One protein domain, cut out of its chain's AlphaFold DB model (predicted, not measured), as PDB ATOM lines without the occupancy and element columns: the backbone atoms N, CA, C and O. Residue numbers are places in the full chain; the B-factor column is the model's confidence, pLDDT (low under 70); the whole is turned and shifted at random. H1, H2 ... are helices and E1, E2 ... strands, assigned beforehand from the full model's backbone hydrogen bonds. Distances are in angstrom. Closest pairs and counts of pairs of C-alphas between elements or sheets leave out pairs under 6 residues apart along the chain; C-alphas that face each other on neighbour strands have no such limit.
ATOM      1  N   SER A  12     206.945 139.113 157.406       78.75
ATOM      2  CA  SER A  12     206.608 138.611 156.067       78.75
ATOM      3  C   SER A  12     205.189 138.961 155.616       78.75
ATOM      4  O   SER A  12     204.925 138.965 154.423       78.75
ATOM      5  N   GLU A  13     204.289 139.267 156.550       82.44
ATOM      6  CA  GLU A  13     202.889 139.602 156.272       82.44
ATOM      7  C   GLU A  13     202.696 141.111 156.039       82.44
ATOM      8  O   GLU A  13     201.617 141.551 155.645       82.44
ATOM      9  N   LEU A  14     203.739 141.924 156.260       87.75
ATOM     10  CA  LEU A  14     203.686 143.361 156.012       87.75
ATOM     11  C   LEU A  14     203.674 143.647 154.511       87.75
ATOM     12  O   LEU A  14     204.684 143.506 153.825       87.75
ATOM     13  N   ASN A  15     202.539 144.137 154.034       90.06
ATOM     14  CA  ASN A  15     202.344 144.611 152.673       90.06
ATOM     15  C   ASN A  15     201.396 145.821 152.670       90.06
ATOM     16  O   ASN A  15     200.818 146.182 153.701       90.06
ATOM     17  N   ALA A  16     201.235 146.453 151.508       90.00
ATOM     18  CA  ALA A  16     200.326 147.580 151.350       90.00
ATOM     19  C   ALA A  16     198.881 147.232 151.737       90.00
ATOM     20  O   ALA A  16     198.234 148.043 152.390       90.00
ATOM     21  N   GLY A  17     198.397 146.029 151.412       91.38
ATOM     22  CA  GLY A  17     197.035 145.592 151.734       91.38
ATOM     23  C   GLY A  17     196.736 145.616 153.234       91.38
ATOM     24  O   GLY A  17     195.728 146.178 153.652       91.38
ATOM     25  N   LEU A  18     197.646 145.095 154.059       91.75
ATOM     26  CA  LEU A  18     197.504 145.129 155.517       91.75
ATOM     27  C   LEU A  18     197.512 146.567 156.061       91.75
ATOM     28  O   LEU A  18     196.756 146.899 156.977       91.75
ATOM     29  N   VAL A  19     198.352 147.439 155.495       92.75
ATOM     30  CA  VAL A  19     198.389 148.860 155.869       92.75
ATOM     31  C   VAL A  19     197.073 149.556 155.513       92.75
ATOM     32  O   VAL A  19     196.537 150.257 156.368       92.75
ATOM     33  N   TYR A  20     196.510 149.319 154.324       92.44
ATOM     34  CA  TYR A  20     195.198 149.859 153.942       92.44
ATOM     35  C   TYR A  20     194.077 149.356 154.832       92.44
ATOM     36  O   TYR A  20     193.306 150.161 155.346       92.44
ATOM     37  N   LEU A  21     194.031 148.052 155.099       92.69
ATOM     38  CA  LEU A  21     193.045 147.487 156.015       92.69
ATOM     39  C   LEU A  21     193.136 148.145 157.401       92.69
ATOM     40  O   LEU A  21     192.123 148.435 158.037       92.69
ATOM     41  N   THR A  22     194.355 148.435 157.861       94.00
ATOM     42  CA  THR A  22     194.573 149.160 159.118       94.00
ATOM     43  C   THR A  22     194.043 150.595 159.043       94.00
ATOM     44  O   THR A  22     193.419 151.051 159.999       94.00
ATOM     45  N   ILE A  23     194.255 151.301 157.926       94.50
ATOM     46  CA  ILE A  23     193.722 152.653 157.686       94.50
ATOM     47  C   ILE A  23     192.186 152.639 157.714       94.50
ATOM     48  O   ILE A  23     191.592 153.411 158.463       94.50
ATOM     49  N   GLU A  24     191.536 151.710 157.009       93.50
ATOM     50  CA  GLU A  24     190.072 151.564 157.033       93.50
ATOM     51  C   GLU A  24     189.540 151.261 158.440       93.50
ATOM     52  O   GLU A  24     188.514 151.789 158.875       93.50
ATOM     53  N   ASN A  25     190.238 150.404 159.188       94.12
ATOM     54  CA  ASN A  25     189.876 150.098 160.569       94.12
ATOM     55  C   ASN A  25     190.006 151.330 161.476       94.12
ATOM     56  O   ASN A  25     189.193 151.503 162.388       94.12
ATOM     57  N   ILE A  26     190.985 152.203 161.217       95.44
ATOM     58  CA  ILE A  26     191.134 153.486 161.910       95.44
ATOM     59  C   ILE A  26     189.966 154.423 161.585       95.44
ATOM     60  O   ILE A  26     189.431 155.033 162.510       95.44
ATOM     61  N   GLU A  27     189.528 154.510 160.329       94.44
ATOM     62  CA  GLU A  27     188.356 155.314 159.952       94.44
ATOM     63  C   GLU A  27     187.090 154.811 160.642       94.44
ATOM     64  O   GLU A  27     186.373 155.581 161.282       94.44
ATOM     65  N   LYS A  28     186.843 153.496 160.601       94.81
ATOM     66  CA  LYS A  28     185.711 152.866 161.299       94.81
ATOM     67  C   LYS A  28     185.767 153.146 162.801       94.81
ATOM     68  O   LYS A  28     184.741 153.449 163.408       94.81
ATOM     69  N   PHE A  29     186.953 153.063 163.404       94.56
ATOM     70  CA  PHE A  29     187.166 153.400 164.810       94.56
ATOM     71  C   PHE A  29     186.866 154.876 165.097       94.56
ATOM     72  O   PHE A  29     186.154 155.165 166.058       94.56
ATOM     73  N   ALA A  30     187.363 155.801 164.276       93.94
ATOM     74  CA  ALA A  30     187.117 157.227 164.450       93.94
ATOM     75  C   ALA A  30     185.624 157.555 164.325       93.94
ATOM     76  O   ALA A  30     185.072 158.187 165.222       93.94
ATOM     77  N   ASN A  31     184.952 157.031 163.298       93.50
ATOM     78  CA  ASN A  31     183.526 157.250 163.059       93.50
ATOM     79  C   ASN A  31     182.657 156.716 164.204       93.50
ATOM     80  O   ASN A  31     181.783 157.424 164.697       93.50
ATOM     81  N   ARG A  32     182.934 155.498 164.693       93.12
ATOM     82  CA  ARG A  32     182.207 154.905 165.833       93.12
ATOM     83  C   ARG A  32     182.325 155.729 167.114       93.12
ATOM     84  O   ARG A  32     181.389 155.746 167.904       93.12
ATOM     85  N   ASN A  33     183.463 156.389 167.324       90.81
ATOM     86  CA  ASN A  33     183.714 157.214 168.506       90.81
ATOM     87  C   ASN A  33     183.487 158.715 168.252       90.81
ATOM     88  O   ASN A  33     183.778 159.532 169.123       90.81
ATOM     89  N   LEU A  34     182.976 159.091 167.073       91.50
ATOM     90  CA  LEU A  34     182.768 160.482 166.657       91.50
ATOM     91  C   LEU A  34     184.051 161.337 166.713       91.50
ATOM     92  O   LEU A  34     183.996 162.538 166.972       91.50
ATOM     93  N   TYR A  35     185.217 160.732 166.500       93.88
ATOM     94  CA  TYR A  35     186.506 161.426 166.468       93.88
ATOM     95  C   TYR A  35     186.715 162.175 165.150       93.88
ATOM     96  O   TYR A  35     186.156 161.824 164.116       93.88
ATOM     97  N   GLN A  36     187.560 163.206 165.182       93.69
ATOM     98  CA  GLN A  36     187.908 163.998 164.005       93.69
ATOM     99  C   GLN A  36     189.171 163.448 163.334       93.69
ATOM    100  O   GLN A  36     190.203 163.259 163.988       93.69
ATOM    101  N   LEU A  37     189.107 163.257 162.017       93.50
ATOM    102  CA  LEU A  37     190.244 162.902 161.168       93.50
ATOM    103  C   LEU A  37     190.870 164.189 160.608       93.50
ATOM    104  O   LEU A  37     190.292 164.840 159.742       93.50
ATOM    105  N   LYS A  38     192.035 164.593 161.121       93.94
ATOM    106  CA  LYS A  38     192.754 165.793 160.662       93.94
ATOM    107  C   LYS A  38     193.800 165.429 159.618       93.94
ATOM    108  O   LYS A  38     194.549 164.469 159.812       93.94
ATOM    109  N   ASP A  39     193.849 166.235 158.558       92.62
ATOM    110  CA  ASP A  39     194.766 166.097 157.421       92.62
ATOM    111  C   ASP A  39     194.681 164.713 156.751       92.62
ATOM    112  O   ASP A  39     195.664 164.165 156.255       92.62
ATOM    113  N   TRP A  40     193.484 164.117 156.759       92.38
ATOM    114  CA  TRP A  40     193.275 162.723 156.365       92.38
ATOM    115  C   TRP A  40     193.570 162.445 154.887       92.38
ATOM    116  O   TRP A  40     193.971 161.339 154.532       92.38
ATOM    117  N   ASN A  41     193.498 163.480 154.047       89.69
ATOM    118  CA  ASN A  41     193.889 163.430 152.637       89.69
ATOM    119  C   ASN A  41     195.342 162.959 152.438       89.69
ATOM    120  O   ASN A  41     195.658 162.341 151.425       89.69
ATOM    121  N   ASN A  42     196.221 163.188 153.422       87.38
ATOM    122  CA  ASN A  42     197.613 162.721 153.395       87.38
ATOM    123  C   ASN A  42     197.740 161.196 153.565       87.38
ATOM    124  O   ASN A  42     198.826 160.646 153.397       87.38
ATOM    125  N   VAL A  43     196.643 160.520 153.920       87.62
ATOM    126  CA  VAL A  43     196.553 159.065 154.098       87.62
ATOM    127  C   VAL A  43     195.704 158.427 153.002       87.62
ATOM    128  O   VAL A  43     196.089 157.396 152.458       87.62
ATOM    129  N   THR A  44     194.577 159.038 152.635       83.50
ATOM    130  CA  THR A  44     193.658 158.477 151.630       83.50
ATOM    131  C   THR A  44     194.188 158.560 150.203       83.50
ATOM    132  O   THR A  44     193.790 157.759 149.366       83.50
ATOM    133  N   ASN A  45     195.103 159.492 149.918       84.44
ATOM    134  CA  ASN A  45     195.670 159.683 148.577       84.44
ATOM    135  C   ASN A  45     196.958 158.882 148.337       84.44
ATOM    136  O   ASN A  45     197.628 159.073 147.322       84.44
ATOM    137  N   ILE A  46     197.353 158.024 149.281       85.75
ATOM    138  CA  ILE A  46     198.559 157.216 149.129       85.75
ATOM    139  C   ILE A  46     198.332 156.185 148.015       85.75
ATOM    140  O   ILE A  46     197.253 155.618 147.891       85.75
ATOM    141  N   ILE A  47     199.359 155.914 147.205       86.56
ATOM    142  CA  ILE A  47     199.312 154.864 146.181       86.56
ATOM    143  C   ILE A  47     199.871 153.560 146.779       86.56
ATOM    144  O   ILE A  47     200.928 153.585 147.417       86.56
ATOM    145  N   PRO A  48     199.243 152.381 146.573       85.75
ATOM    146  CA  PRO A  48     199.726 151.116 147.141       85.75
ATOM    147  C   PRO A  48     201.191 150.781 146.840       85.75
ATOM    148  O   PRO A  48     201.892 150.222 147.686       85.75
ATOM    149  N   THR A  49     201.682 151.163 145.661       88.19
ATOM    150  CA  THR A  49     203.085 150.980 145.269       88.19
ATOM    151  C   THR A  49     204.040 151.779 146.158       88.19
ATOM    152  O   THR A  49     205.065 151.241 146.567       88.19
ATOM    153  N   GLN A  50     203.682 153.009 146.546       90.00
ATOM    154  CA  GLN A  50     204.481 153.836 147.460       90.00
ATOM    155  C   GLN A  50     204.601 153.186 148.841       90.00
ATOM    156  O   GLN A  50     205.687 153.157 149.417       90.00
ATOM    157  N   ILE A  51     203.510 152.602 149.349       90.75
ATOM    158  CA  ILE A  51     203.522 151.881 150.629       90.75
ATOM    159  C   ILE A  51     204.421 150.654 150.542       90.75
ATOM    160  O   ILE A  51     205.256 150.457 151.422       90.75
ATOM    161  N   ASN A  52     204.283 149.836 149.495       91.12
ATOM    162  CA  ASN A  52     205.106 148.636 149.333       91.12
ATOM    163  C   ASN A  52     206.594 148.982 149.249       91.12
ATOM    164  O   ASN A  52     207.391 148.399 149.985       91.12
ATOM    165  N   THR A  53     206.968 149.965 148.429       92.44
ATOM    166  CA  THR A  53     208.356 150.435 148.332       92.44
ATOM    167  C   THR A  53     208.852 150.969 149.676       92.44
ATOM    168  O   THR A  53     209.929 150.587 150.135       92.44
ATOM    169  N   GLY A  54     208.038 151.777 150.359       92.25
ATOM    170  CA  GLY A  54     208.333 152.286 151.695       92.25
ATOM    171  C   GLY A  54     208.591 151.167 152.700       92.25
ATOM    172  O   GLY A  54     209.619 151.169 153.376       92.25
ATOM    173  N   ILE A  55     207.711 150.160 152.754       93.00
ATOM    174  CA  ILE A  55     207.858 148.981 153.612       93.00
ATOM    175  C   ILE A  55     209.133 148.221 153.262       93.00
ATOM    176  O   ILE A  55     209.884 147.890 154.177       93.00
ATOM    177  N   ILE A  56     209.406 147.944 151.982       92.25
ATOM    178  CA  ILE A  56     210.602 147.210 151.539       92.25
ATOM    179  C   ILE A  56     211.872 147.903 152.043       92.25
ATOM    180  O   ILE A  56     212.714 147.225 152.642       92.25
ATOM    181  N   ASN A  57     211.932 149.230 151.915       93.25
ATOM    182  CA  ASN A  57     213.063 150.072 152.313       93.25
ATOM    183  C   ASN A  57     213.222 150.236 153.837       93.25
ATOM    184  O   ASN A  57     214.258 150.707 154.312       93.25
ATOM    185  N   LEU A  58     212.235 149.832 154.645       94.25
ATOM    186  CA  LEU A  58     212.377 149.848 156.100       94.25
ATOM    187  C   LEU A  58     213.427 148.836 156.580       94.25
ATOM    188  O   LEU A  58     213.434 147.661 156.200       94.25
ATOM    189  N   SER A  59     214.225 149.246 157.568       94.75
ATOM    190  CA  SER A  59     215.092 148.318 158.298       94.75
ATOM    191  C   SER A  59     214.280 147.235 159.021       94.75
ATOM    192  O   SER A  59     213.137 147.452 159.435       94.75
ATOM    193  N   LYS A  60     214.888 146.066 159.270       92.94
ATOM    194  CA  LYS A  60     214.242 144.940 159.980       92.94
ATOM    195  C   LYS A  60     213.628 145.358 161.325       92.94
ATOM    196  O   LYS A  60     212.540 144.907 161.677       92.94
ATOM    197  N   LYS A  61     214.291 146.260 162.062       94.31
ATOM    198  CA  LYS A  61     213.786 146.825 163.327       94.31
ATOM    199  C   LYS A  61     212.533 147.678 163.109       94.31
ATOM    200  O   LYS A  61     211.569 147.542 163.861       94.31
ATOM    201  N   LYS A  62     212.525 148.526 162.076       95.25
ATOM    202  CA  LYS A  62     211.368 149.357 161.714       95.25
ATOM    203  C   LYS A  62     210.191 148.509 161.222       95.25
ATOM    204  O   LYS A  62     209.075 148.754 161.663       95.25
ATOM    205  N   LYS A  63     210.438 147.460 160.430       94.38
ATOM    206  CA  LYS A  63     209.410 146.483 160.023       94.38
ATOM    207  C   LYS A  63     208.764 145.804 161.234       94.38
ATOM    208  O   LYS A  63     207.551 145.855 161.394       94.38
ATOM    209  N   LYS A  64     209.567 145.262 162.160       93.81
ATOM    210  CA  LYS A  64     209.050 144.683 163.419       93.81
ATOM    211  C   LYS A  64     208.205 145.683 164.216       93.81
ATOM    212  O   LYS A  64     207.163 145.316 164.752       93.81
ATOM    213  N   LYS A  65     208.640 146.946 164.280       94.94
ATOM    214  CA  LYS A  65     207.890 148.017 164.947       94.94
ATOM    215  C   LYS A  65     206.545 148.277 164.261       94.94
ATOM    216  O   LYS A  65     205.545 148.350 164.964       94.94
ATOM    217  N   LEU A  66     206.506 148.360 162.930       95.12
ATOM    218  CA  LEU A  66     205.266 148.532 162.166       95.12
ATOM    219  C   LEU A  66     204.277 147.383 162.421       95.12
ATOM    220  O   LEU A  66     203.148 147.648 162.821       95.12
ATOM    221  N   ALA A  67     204.723 146.126 162.304       93.75
ATOM    222  CA  ALA A  67     203.893 144.948 162.597       93.75
ATOM    223  C   ALA A  67     203.341 144.970 164.030       93.75
ATOM    224  O   ALA A  67     202.159 144.719 164.262       93.75
ATOM    225  N   SER A  68     204.182 145.331 165.005       94.06
ATOM    226  CA  SER A  68     203.754 145.451 166.399       94.06
ATOM    227  C   SER A  68     202.712 146.550 166.601       94.06
ATOM    228  O   SER A  68     201.815 146.377 167.426       94.06
ATOM    229  N   ILE A  69     202.835 147.682 165.902       94.75
ATOM    230  CA  ILE A  69     201.869 148.779 165.997       94.75
ATOM    231  C   ILE A  69     200.529 148.347 165.391       94.75
ATOM    232  O   ILE A  69     199.513 148.495 166.069       94.75
ATOM    233  N   ILE A  70     200.531 147.766 164.185       94.88
ATOM    234  CA  ILE A  70     199.316 147.286 163.500       94.88
ATOM    235  C   ILE A  70     198.557 146.310 164.398       94.88
ATOM    236  O   ILE A  70     197.415 146.567 164.772       94.88
ATOM    237  N   LYS A  71     199.241 145.275 164.895       91.81
ATOM    238  CA  LYS A  71     198.661 144.312 165.838       91.81
ATOM    239  C   LYS A  71     198.071 144.983 167.078       91.81
ATOM    240  O   LYS A  71     197.015 144.598 167.574       91.81
ATOM    241  N   SER A  72     198.762 145.986 167.622       91.50
ATOM    242  CA  SER A  72     198.288 146.678 168.822       91.50
ATOM    243  C   SER A  72     196.984 147.447 168.592       91.50
ATOM    244  O   SER A  72     196.225 147.609 169.552       91.50
ATOM    245  N   ILE A  73     196.750 147.906 167.356       93.62
ATOM    246  CA  ILE A  73     195.522 148.571 166.912       93.62
ATOM    247  C   ILE A  73     194.423 147.538 166.678       93.62
ATOM    248  O   ILE A  73     193.326 147.739 167.182       93.62
ATOM    249  N   GLU A  74     194.720 146.423 166.007       90.00
ATOM    250  CA  GLU A  74     193.747 145.347 165.761       90.00
ATOM    251  C   GLU A  74     193.186 144.754 167.060       90.00
ATOM    252  O   GLU A  74     191.987 144.521 167.176       90.00
ATOM    253  N   VAL A  75     194.040 144.546 168.068       90.06
ATOM    254  CA  VAL A  75     193.623 143.947 169.348       90.06
ATOM    255  C   VAL A  75     192.857 144.934 170.229       90.06
ATOM    256  O   VAL A  75     191.913 144.557 170.922       90.06
ATOM    257  N   SER A  76     193.316 146.183 170.305       90.75
ATOM    258  CA  SER A  76     192.744 147.187 171.205       90.75
ATOM    259  C   SER A  76     193.112 148.586 170.708       90.75
ATOM    260  O   SER A  76     194.149 149.137 171.122       90.75
ATOM    261  N   PRO A  77     192.298 149.160 169.807       91.81
ATOM    262  CA  PRO A  77     192.579 150.464 169.238       91.81
ATOM    263  C   PRO A  77     192.429 151.537 170.317       91.81
ATOM    264  O   PRO A  77     191.452 151.583 171.061       91.81
ATOM    265  N   THR A  78     193.425 152.415 170.409       94.12
ATOM    266  CA  THR A  78     193.367 153.622 171.239       94.12
ATOM    267  C   THR A  78     193.879 154.801 170.431       94.12
ATOM    268  O   THR A  78     194.748 154.627 169.571       94.12
ATOM    269  N   LEU A  79     193.409 156.011 170.741       93.75
ATOM    270  CA  LEU A  79     193.801 157.231 170.023       93.75
ATOM    271  C   LEU A  79     195.333 157.394 169.948       93.75
ATOM    272  O   LEU A  79     195.889 157.722 168.903       93.75
ATOM    273  N   LYS A  80     196.037 157.074 171.044       94.81
ATOM    274  CA  LYS A  80     197.507 157.095 171.105       94.81
ATOM    275  C   LYS A  80     198.141 156.110 170.120       94.81
ATOM    276  O   LYS A  80     199.059 156.489 169.402       94.81
ATOM    277  N   LYS A  81     197.679 154.856 170.087       95.56
ATOM    278  CA  LYS A  81     198.230 153.828 169.187       95.56
ATOM    279  C   LYS A  81     197.962 154.166 167.724       95.56
ATOM    280  O   LYS A  81     198.873 154.064 166.909       95.56
ATOM    281  N   VAL A  82     196.749 154.631 167.426       96.56
ATOM    282  CA  VAL A  82     196.348 155.104 166.096       96.56
ATOM    283  C   VAL A  82     197.267 156.233 165.626       96.56
ATOM    284  O   VAL A  82     197.867 156.135 164.562       96.56
ATOM    285  N   ASN A  83     197.483 157.260 166.449       96.75
ATOM    286  CA  ASN A  83     198.359 158.374 166.073       96.75
ATOM    287  C   ASN A  83     199.837 157.968 165.952       96.75
ATOM    288  O   ASN A  83     200.549 158.499 165.104       96.75
ATOM    289  N   ILE A  84     200.303 156.994 166.744       96.75
ATOM    290  CA  ILE A  84     201.643 156.410 166.575       96.75
ATOM    291  C   ILE A  84     201.765 155.718 165.213       96.75
ATOM    292  O   ILE A  84     202.796 155.867 164.557       96.75
ATOM    293  N   PHE A  85     200.740 154.979 164.784       97.00
ATOM    294  CA  PHE A  85     200.715 154.347 163.466       97.00
ATOM    295  C   PHE A  85     200.753 155.377 162.344       97.00
ATOM    296  O   PHE A  85     201.627 155.283 161.490       97.00
ATOM    297  N   LEU A  86     199.871 156.377 162.377       96.19
ATOM    298  CA  LEU A  86     199.791 157.404 161.336       96.19
ATOM    299  C   LEU A  86     201.098 158.188 161.216       96.19
ATOM    300  O   LEU A  86     201.628 158.354 160.121       96.19
ATOM    301  N   HIS A  87     201.681 158.580 162.349       95.88
ATOM    302  CA  HIS A  87     202.992 159.217 162.356       95.88
ATOM    303  C   HIS A  87     204.076 158.298 161.782       95.88
ATOM    304  O   HIS A  87     204.931 158.739 161.017       95.88
ATOM    305  N   PHE A  88     204.061 157.011 162.142       96.31
ATOM    306  CA  PHE A  88     205.026 156.057 161.612       96.31
ATOM    307  C   PHE A  88     204.869 155.880 160.098       96.31
ATOM    308  O   PHE A  88     205.880 155.881 159.399       96.31
ATOM    309  N   LEU A  89     203.633 155.761 159.611       95.00
ATOM    310  CA  LEU A  89     203.293 155.640 158.198       95.00
ATOM    311  C   LEU A  89     203.845 156.834 157.414       95.00
ATOM    312  O   LEU A  89     204.709 156.652 156.561       95.00
ATOM    313  N   VAL A  90     203.440 158.056 157.761       94.31
ATOM    314  CA  VAL A  90     203.827 159.242 156.987       94.31
ATOM    315  C   VAL A  90     205.338 159.498 157.066       94.31
ATOM    316  O   VAL A  90     205.997 159.637 156.039       94.31
ATOM    317  N   LYS A  91     205.928 159.426 158.266       94.50
ATOM    318  CA  LYS A  91     207.349 159.747 158.463       94.50
ATOM    319  C   LYS A  91     208.313 158.658 157.995       94.50
ATOM    320  O   LYS A  91     209.400 158.965 157.521       94.50
ATOM    321  N   ASN A  92     207.995 157.381 158.218       94.44
ATOM    322  CA  ASN A  92     208.948 156.287 157.974       94.44
ATOM    323  C   ASN A  92     208.635 155.474 156.727       94.44
ATOM    324  O   ASN A  92     209.577 154.956 156.138       94.44
ATOM    325  N   VAL A  93     207.360 155.303 156.369       92.69
ATOM    326  CA  VAL A  93     206.983 154.533 155.176       92.69
ATOM    327  C   VAL A  93     206.973 155.449 153.961       92.69
ATOM    328  O   VAL A  93     207.618 155.129 152.971       92.69
ATOM    329  N   LEU A  94     206.300 156.599 154.049       91.94
ATOM    330  CA  LEU A  94     206.216 157.547 152.933       91.94
ATOM    331  C   LEU A  94     207.413 158.499 152.864       91.94
ATOM    332  O   LEU A  94     207.650 159.091 151.818       91.94
ATOM    333  N   GLY A  95     208.152 158.661 153.967       90.56
ATOM    334  CA  GLY A  95     209.281 159.593 154.036       90.56
ATOM    335  C   GLY A  95     208.861 161.056 153.874       90.56
ATOM    336  O   GLY A  95     209.625 161.847 153.335       90.56
ATOM    337  N   SER A  96     207.642 161.398 154.296       90.19
ATOM    338  CA  SER A  96     207.051 162.726 154.147       90.19
ATOM    339  C   SER A  96     206.969 163.452 155.492       90.19
ATOM    340  O   SER A  96     206.769 162.822 156.535       90.19
ATOM    341  N   ASP A  97     207.083 164.781 155.456       89.19
ATOM    342  CA  ASP A  97     206.883 165.667 156.613       89.19
ATOM    343  C   ASP A  97     205.414 166.065 156.818       89.19
ATOM    344  O   ASP A  97     205.082 166.821 157.734       89.19
ATOM    345  N   LEU A  98     204.512 165.539 155.986       90.69
ATOM    346  CA  LEU A  98     203.077 165.727 156.148       90.69
ATOM    347  C   LEU A  98     202.575 165.138 157.476       90.69
ATOM    348  O   LEU A  98     203.198 164.284 158.114       90.69
ATOM    349  N   THR A  99     201.395 165.585 157.894       91.81
ATOM    350  CA  THR A  99     200.750 165.116 159.121       91.81
ATOM    351  C   THR A  99     199.441 164.420 158.822       91.81
ATOM    352  O   THR A  99     198.746 164.762 157.876       91.81
ATOM    353  N   ALA A 100     199.092 163.442 159.649       93.25
ATOM    354  CA  ALA A 100     197.756 162.871 159.710       93.25
ATOM    355  C   ALA A 100     197.502 162.414 161.143       93.25
ATOM    356  O   ALA A 100     198.366 161.781 161.762       93.25
ATOM    357  N   LYS A 101     196.344 162.768 161.701       95.50
ATOM    358  CA  LYS A 101     196.027 162.450 163.098       95.50
ATOM    359  C   LYS A 101     194.534 162.281 163.327       95.50
ATOM    360  O   LYS A 101     193.716 162.978 162.738       95.50
ATOM    361  N   VAL A 102     194.204 161.412 164.272       94.88
ATOM    362  CA  VAL A 102     192.865 161.280 164.843       94.88
ATOM    363  C   VAL A 102     192.835 162.028 166.168       94.88
ATOM    364  O   VAL A 102     193.679 161.798 167.042       94.88
ATOM    365  N   VAL A 103     191.883 162.940 166.325       94.38
ATOM    366  CA  VAL A 103     191.702 163.716 167.557       94.38
ATOM    367  C   VAL A 103     190.296 163.544 168.109       94.38
ATOM    368  O   VAL A 103     189.357 163.243 167.377       94.38
ATOM    369  N   LEU A 104     190.165 163.721 169.422       92.00
ATOM    370  CA  LEU A 104     188.872 163.693 170.096       92.00
ATOM    371  C   LEU A 104     187.930 164.751 169.513       92.00
ATOM    372  O   LEU A 104     188.376 165.798 169.039       92.00
ATOM    373  N   SER A 105     186.628 164.486 169.596       89.56
ATOM    374  CA  SER A 105     185.620 165.491 169.267       89.56
ATOM    375  C   SER A 105     185.693 166.677 170.226       89.56
ATOM    376  O   SER A 105     186.065 166.537 171.393       89.56
TER     377      SER A 105
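This is residues 12 to 105 of the 146 residues of an uncharacterized protein of Ignavibacteria bacterium (UniProt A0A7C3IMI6). Three helices, H1, H4 and H5, make a loose three-sided bundle; H3 crosses one end of it, and a small two-stranded sheet, E1 and E2, lies beside H1 and H5 toward the other end. H4 and H5 fold back on each other as a hairpin, while the short H2 lies near H1 and H5. The printed part has 94 residues, with five named helices and two named strands in the order H1 E1 H2 H3 H4 H5 E2; the class is mostly helix, and the sheet is antiparallel. The whole is compact, with a radius of gyration of the C-alphas of 12.3 A and spans of 36 by 26 by 19 A.

Begin with H1, residues 16 to 32, which forms a bundle, a group of helices set together, with H4, residues 60 to 75, and H5, residues 79 to 93. H1 touches H4 with its residues 19 to 22 alone, the closest C-alphas being those of Thr 22 and Ile 70, 6.7 A apart; they run the same way at a tilt of 35.4 degrees, only just steep. H1 and H5 are close but not clearly touching, with Ile 26 and Val 82 the closest C-alphas at 6.9 A. Go on to E1, residues 36 to 38, and its antiparallel neighbour E2, residues 101 to 103, where you will find N 36 and O 103 at 2.8 A and N 101 and O 38 at 3.1 A, within hydrogen-bond range. The closest C-alphas of H5 and E2 are those of Asn 83 and Lys 101, 5.6 A apart. H2, residues 41 to 44, is near H1 and H5; its closest C-alpha pair with H5 is Val 43 and Val 90, 7.8 A. H3, residues 48 to 57, touches H1 at a steep tilt of 66 degrees, with Ala 16 and Asn 52 closest at 5.3 A between C-alphas. H3 touches residues 92 to 93 of H5 alone, about perpendicular at 81 degrees, with the C-alphas of Gly 54 and Val 93 closest at 4.4 A. H4 and H5 are a helical hairpin at a shallow tilt of 31 degrees, opposite ways, with the C-alphas of Ile 69 and Phe 85 closest at 6.2 A. In H1, H3, H4 and H5 every O i to N i+4 pair is within hydrogen-bond range; H2 is too short for such a pair.

Find C-alpha 16 at (200.326, 147.580, 151.350); from there H1 runs 24.3 A to C-alpha 32. E1 follows at residues 36 to 38, then H2 at 41 to 44 and H3 at 48 to 57, 14.3 A long. H4 begins at C-alpha 60, (214.242, 144.940, 159.980), and runs 22.7 A to residue 75; H5, residues 79 to 93, spans 20.0 A. E2 ends at C-alpha 103, (191.702, 163.716, 167.557).

The C-alphas farthest apart are those of Ser 12 and Ser 105, 36.6 A. The printed part has no cut and no long link; the link from H5 to E2 is short, and the others are tight. The mean pLDDT of the printed part is 92.3, and no printed residue is under 70.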